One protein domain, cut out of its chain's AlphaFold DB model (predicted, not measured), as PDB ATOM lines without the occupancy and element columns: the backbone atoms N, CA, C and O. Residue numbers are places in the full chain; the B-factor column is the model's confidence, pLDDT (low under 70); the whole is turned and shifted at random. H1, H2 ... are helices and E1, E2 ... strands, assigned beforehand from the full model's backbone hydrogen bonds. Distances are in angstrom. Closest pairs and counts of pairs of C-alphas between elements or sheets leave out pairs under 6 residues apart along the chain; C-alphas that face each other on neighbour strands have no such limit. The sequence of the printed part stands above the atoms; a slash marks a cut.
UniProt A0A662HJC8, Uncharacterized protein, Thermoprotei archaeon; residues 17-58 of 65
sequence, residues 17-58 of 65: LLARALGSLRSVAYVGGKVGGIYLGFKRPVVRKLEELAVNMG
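AT A GLANCE: This is residues 17 to 58 of the 65 residues of an uncharacterized protein of Thermoprotei archaeon (UniProt A0A662HJC8). A short helix, H1, and a longer one, H2, pack side by side at one end, and a hairpin of two strands, E1 and E2, extends from them as an arm whose tip, residues 33 to 38, sticks out free. The printed part has 42 residues, with two named helices and two named strands in the order H1, E1, E2, H2; the sheet, E1 - E2, is antiparallel. The class is mixed, helices and strands. The whole is loose, with a radius of gyration of the C-alphas of 11.8 A and spans of 32 by 26 by 17 A.

HOW THE PARTS SIT: H1, residues 17 to 22, touches H2, residues 44 to 56; their closest C-alphas, those of Leu 22 and Lys 49, are 6.5 A apart. They run opposite ways at a shallow tilt of 34 degrees, only just short of steep. E1, residues 29 to 34, and E2, residues 37 to 42, form an antiparallel hairpin, their directions at 158 degrees. N 30 and O 41 are 2.8 A apart and N 39 and O 32 are 2.8 A apart, both within hydrogen-bond range. H1 and E2 are apart, and so are E1 and H2. In H1 and H2 every O i to N i+4 pair is within hydrogen-bond range.

IN THESE COORDINATES: H1 begins at C-alpha 17, (119.691, -42.275, -12.524). E1 is 16.6 A long from first to last C-alpha, and E2 is 16.4 A. H2 is 18.1 A long and ends at C-alpha 56, (127.537, -45.227, -20.405).

THE WHOLE: The two C-alphas farthest apart, those of Val 35 and Asn 56, are 32.0 A apart. The printed part has no cut. The links E1 to E2 and E2 to H2 are tight, and H1 to E1 is short. The mean pLDDT of the printed part is 90.0, and no printed residue is under 70.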
ATOM      1  N   LEU A  17     118.934 -42.071 -11.290       92.94
ATOM      2  CA  LEU A  17     119.691 -42.275 -12.524       92.94
ATOM      3  C   LEU A  17     118.828 -42.955 -13.596       92.94
ATOM      4  O   LEU A  17     118.763 -42.495 -14.736       92.94
ATOM      5  N   LEU A  18     118.139 -44.030 -13.214       91.19
ATOM      6  CA  LEU A  18     117.308 -44.812 -14.121       91.19
ATOM      7  C   LEU A  18     116.045 -44.043 -14.529       91.19
ATOM      8  O   LEU A  18     115.686 -44.024 -15.707       91.19
ATOM      9  N   ALA A  19     115.415 -43.356 -13.574       92.00
ATOM     10  CA  ALA A  19     114.264 -42.496 -13.811       92.00
ATOM     11  C   ALA A  19     114.600 -41.367 -14.794       92.00
ATOM     12  O   ALA A  19     113.849 -41.130 -15.739       92.00
ATOM     13  N   ARG A  20     115.761 -40.716 -14.632       92.19
ATOM     14  CA  ARG A  20     116.223 -39.659 -15.541       92.19
ATOM     15  C   ARG A  20     116.507 -40.180 -16.949       92.19
ATOM     16  O   ARG A  20     116.170 -39.502 -17.914       92.19
ATOM     17  N   ALA A  21     117.106 -41.365 -17.075       92.25
ATOM     18  CA  ALA A  21     117.402 -41.966 -18.377       92.25
ATOM     19  C   ALA A  21     116.129 -42.360 -19.146       92.25
ATOM     20  O   ALA A  21     116.030 -42.168 -20.359       92.25
ATOM     21  N   LEU A  22     115.134 -42.902 -18.443       90.94
ATOM     22  CA  LEU A  22     113.861 -43.287 -19.044       90.94
ATOM     23  C   LEU A  22     112.992 -42.062 -19.355       90.94
ATOM     24  O   LEU A  22     112.436 -41.972 -20.457       90.94
ATOM     25  N   GLY A  23     112.947 -41.101 -18.430       89.31
ATOM     26  CA  GLY A  23     112.055 -39.948 -18.470       89.31
ATOM     27  C   GLY A  23     110.585 -40.339 -18.283       89.31
ATOM     28  O   GLY A  23     110.243 -41.515 -18.149       89.31
ATOM     29  N   SER A  24     109.695 -39.345 -18.308       86.50
ATOM     30  CA  SER A  24     108.252 -39.609 -18.355       86.50
ATOM     31  C   SER A  24     107.887 -40.195 -19.717       86.50
ATOM     32  O   SER A  24     108.172 -39.595 -20.757       86.50
ATOM     33  N   LEU A  25     107.296 -41.390 -19.729       87.06
ATOM     34  CA  LEU A  25     106.902 -42.066 -20.960       87.06
ATOM     35  C   LEU A  25     105.663 -42.932 -20.746       87.06
ATOM     36  O   LEU A  25     105.504 -43.585 -19.718       87.06
ATOM     37  N   ARG A  26     104.807 -42.995 -21.768       87.44
ATOM     38  CA  ARG A  26     103.687 -43.935 -21.830       87.44
ATOM     39  C   ARG A  26     104.077 -45.101 -22.731       87.44
ATOM     40  O   ARG A  26     104.385 -44.904 -23.904       87.44
ATOM     41  N   SER A  27     104.087 -46.316 -22.193       86.81
ATOM     42  CA  SER A  27     104.413 -47.527 -22.953       86.81
ATOM     43  C   SER A  27     103.676 -48.745 -22.405       86.81
ATOM     44  O   SER A  27     103.047 -48.680 -21.352       86.81
ATOM     45  N   VAL A  28     103.758 -49.855 -23.136       85.50
ATOM     46  CA  VAL A  28     103.250 -51.160 -22.708       85.50
ATOM     47  C   VAL A  28     104.433 -52.007 -22.258       85.50
ATOM     48  O   VAL A  28     105.394 -52.177 -23.013       85.50
ATOM     49  N   ALA A  29     104.340 -52.553 -21.049       86.88
ATOM     50  CA  ALA A  29     105.283 -53.524 -20.514       86.88
ATOM     51  C   ALA A  29     104.586 -54.872 -20.300       86.88
ATOM     52  O   ALA A  29     103.421 -54.928 -19.909       86.88
ATOM     53  N   TYR A  30     105.312 -55.956 -20.553       86.62
ATOM     54  CA  TYR A  30     104.896 -57.310 -20.215       86.62
ATOM     55  C   TYR A  30     105.432 -57.647 -18.832       86.62
ATOM     56  O   TYR A  30     106.640 -57.596 -18.608       86.62
ATOM     57  N   VAL A  31     104.540 -58.000 -17.913       85.75
ATOM     58  CA  VAL A  31     104.917 -58.463 -16.577       85.75
ATOM     59  C   VAL A  31     104.839 -59.983 -16.575       85.75
ATOM     60  O   VAL A  31     103.759 -60.556 -16.698       85.75
ATOM     61  N   GLY A  32     105.994 -60.631 -16.473       84.06
ATOM     62  CA  GLY A  32     106.112 -62.073 -16.275       84.06
ATOM     63  C   GLY A  32     106.656 -62.376 -14.885       84.06
ATOM     64  O   GLY A  32     107.268 -61.526 -14.247       84.06
ATOM     65  N   GLY A  33     106.482 -63.602 -14.407       83.94
ATOM     66  CA  GLY A  33     107.032 -64.010 -13.120       83.94
ATOM     67  C   GLY A  33     107.306 -65.500 -13.068       83.94
ATOM     68  O   GLY A  33     106.661 -66.289 -13.761       83.94
ATOM     69  N   LYS A  34     108.269 -65.882 -12.235       85.81
ATOM     70  CA  LYS A  34     108.521 -67.273 -11.855       85.81
ATOM     71  C   LYS A  34     108.818 -67.345 -10.360       85.81
ATOM     72  O   LYS A  34     108.976 -66.319  -9.698       85.81
ATOM     73  N   VAL A  35     108.921 -68.558  -9.821       87.50
ATOM     74  CA  VAL A  35     109.375 -68.743  -8.437       87.50
ATOM     75  C   VAL A  35     110.757 -68.096  -8.280       87.50
ATOM     76  O   VAL A  35     111.705 -68.483  -8.960       87.50
ATOM     77  N   GLY A  36     110.842 -67.078  -7.420       87.69
ATOM     78  CA  GLY A  36     112.070 -66.327  -7.153       87.69
ATOM     79  C   GLY A  36     112.247 -65.015  -7.928       87.69
ATOM     80  O   GLY A  36     113.289 -64.387  -7.767       87.69
ATOM     81  N   GLY A  37     111.285 -64.561  -8.742       85.88
ATOM     82  CA  GLY A  37     111.401 -63.223  -9.336       85.88
ATOM     83  C   GLY A  37     110.338 -62.821 -10.357       85.88
ATOM     84  O   GLY A  37     109.581 -63.644 -10.874       85.88
ATOM     85  N   ILE A  38     110.328 -61.522 -10.659       86.00
ATOM     86  CA  ILE A  38     109.485 -60.872 -11.672       86.00
ATOM     87  C   ILE A  38     110.380 -60.397 -12.819       86.00
ATOM     88  O   ILE A  38     111.510 -59.956 -12.602       86.00
ATOM     89  N   TYR A  39     109.861 -60.471 -14.039       86.62
ATOM     90  CA  TYR A  39     110.496 -59.973 -15.252       86.62
ATOM     91  C   TYR A  39     109.617 -58.910 -15.896       86.62
ATOM     92  O   TYR A  39     108.403 -59.079 -16.005       86.62
ATOM     93  N   LEU A  40     110.251 -57.840 -16.369       88.06
ATOM     94  CA  LEU A  40     109.602 -56.773 -17.119       88.06
ATOM     95  C   LEU A  40     110.126 -56.790 -18.553       88.06
ATOM     96  O   LEU A  40     111.297 -56.511 -18.806       88.06
ATOM     97  N   GLY A  41     109.257 -57.143 -19.495       88.94
ATOM     98  CA  GLY A  41     109.521 -57.035 -20.923       88.94
ATOM     99  C   GLY A  41     109.088 -55.667 -21.437       88.94
ATOM    100  O   GLY A  41     107.902 -55.347 -21.412       88.94
ATOM    101  N   PHE A  42     110.024 -54.867 -21.943       90.62
ATOM    102  CA  PHE A  42     109.728 -53.546 -22.502       90.62
ATOM    103  C   PHE A  42     109.779 -53.537 -24.032       90.62
ATOM    104  O   PHE A  42     110.439 -54.362 -24.665       90.62
ATOM    105  N   LYS A  43     109.111 -52.559 -24.652       91.62
ATOM    106  CA  LYS A  43     109.258 -52.302 -26.090       91.62
ATOM    107  C   LYS A  43     110.667 -51.793 -26.409       91.62
ATOM    108  O   LYS A  43     111.313 -51.131 -25.600       91.62
ATOM    109  N   ARG A  44     111.109 -52.044 -27.645       91.31
ATOM    110  CA  ARG A  44     112.472 -51.757 -28.119       91.31
ATOM    111  C   ARG A  44     112.975 -50.325 -27.862       91.31
ATOM    112  O   ARG A  44     114.143 -50.207 -27.514       91.31
ATOM    113  N   PRO A  45     112.159 -49.255 -27.958       91.62
ATOM    114  CA  PRO A  45     112.618 -47.906 -27.615       91.62
ATOM    115  C   PRO A  45     113.043 -47.754 -26.149       91.62
ATOM    116  O   PRO A  45     114.046 -47.112 -25.863       91.62
ATOM    117  N   VAL A  46     112.306 -48.373 -25.223       92.31
ATOM    118  CA  VAL A  46     112.647 -48.366 -23.793       92.31
ATOM    119  C   VAL A  46     113.888 -49.222 -23.550       92.31
ATOM    120  O   VAL A  46     114.790 -48.794 -22.842       92.31
ATOM    121  N   VAL A  47     113.971 -50.392 -24.195       92.31
ATOM    122  CA  VAL A  47     115.157 -51.261 -24.115       92.31
ATOM    123  C   VAL A  47     116.412 -50.522 -24.580       92.31
ATOM    124  O   VAL A  47     117.400 -50.533 -23.861       92.31
ATOM    125  N   ARG A  48     116.364 -49.798 -25.706       92.81
ATOM    126  CA  ARG A  48     117.511 -49.020 -26.203       92.81
ATOM    127  C   ARG A  48     117.996 -47.970 -25.204       92.81
ATOM    128  O   ARG A  48     119.192 -47.898 -24.966       92.81
ATOM    129  N   LYS A  49     117.092 -47.225 -24.555       93.12
ATOM    130  CA  LYS A  49     117.469 -46.265 -23.497       93.12
ATOM    131  C   LYS A  49     118.204 -46.943 -22.336       93.12
ATOM    132  O   LYS A  49     119.163 -46.397 -21.799       93.12
ATOM    133  N   LEU A  50     117.749 -48.135 -21.944       92.56
ATOM    134  CA  LEU A  50     118.392 -48.928 -20.894       92.56
ATOM    135  C   LEU A  50     119.764 -49.455 -21.336       92.56
ATOM    136  O   LEU A  50     120.707 -49.437 -20.550       92.56
ATOM    137  N   GLU A  51     119.886 -49.901 -22.588       94.12
ATOM    138  CA  GLU A  51     121.151 -50.349 -23.179       94.12
ATOM    139  C   GLU A  51     122.164 -49.202 -23.274       94.12
ATOM    140  O   GLU A  51     123.316 -49.377 -22.884       94.12
ATOM    141  N   GLU A  52     121.737 -48.021 -23.726       94.06
ATOM    142  CA  GLU A  52     122.555 -46.803 -23.775       94.06
ATOM    143  C   GLU A  52     123.036 -46.397 -22.376       94.06
ATOM    144  O   GLU A  52     124.224 -46.134 -22.185       94.06
ATOM    145  N   LEU A  53     122.146 -46.414 -21.374       94.25
ATOM    146  CA  LEU A  53     122.525 -46.156 -19.983       94.25
ATOM    147  C   LEU A  53     123.572 -47.165 -19.491       94.25
ATOM    148  O   LEU A  53     124.569 -46.763 -18.896       94.25
ATOM    149  N   ALA A  54     123.376 -48.458 -19.757       93.56
ATOM    150  CA  ALA A  54     124.321 -49.497 -19.358       93.56
ATOM    151  C   ALA A  54     125.704 -49.285 -19.995       93.56
ATOM    152  O   ALA A  54     126.709 -49.322 -19.284       93.56
ATOM    153  N   VAL A  55     125.756 -48.986 -21.299       95.12
ATOM    154  CA  VAL A  55     127.011 -48.685 -22.008       95.12
ATOM    155  C   VAL A  55     127.719 -47.483 -21.383       95.12
ATOM    156  O   VAL A  55     128.920 -47.557 -21.128       95.12
ATOM    157  N   ASN A  56     126.982 -46.416 -21.063       94.50
ATOM    158  CA  ASN A  56     127.537 -45.227 -20.405       94.50
ATOM    159  C   ASN A  56     128.082 -45.524 -18.998       94.50
ATOM    160  O   ASN A  56     128.977 -44.830 -18.524       94.50
ATOM    161  N   MET A  57     127.577 -46.570 -18.339       94.25
ATOM    162  CA  MET A  57     128.087 -47.070 -17.057       94.25
ATOM    163  C   MET A  57     129.245 -48.074 -17.213       94.25
ATOM    164  O   MET A  57     129.665 -48.681 -16.230       94.25
ATOM    165  N   GLY A  58     129.747 -48.293 -18.432       95.38
ATOM    166  CA  GLY A  58     130.794 -49.279 -18.724       95.38
ATOM    167  C   GLY A  58     130.301 -50.729 -18.708       95.38
ATOM    168  O   GLY A  58     131.104 -51.662 -18.767       95.38
TER     169      GLY A  58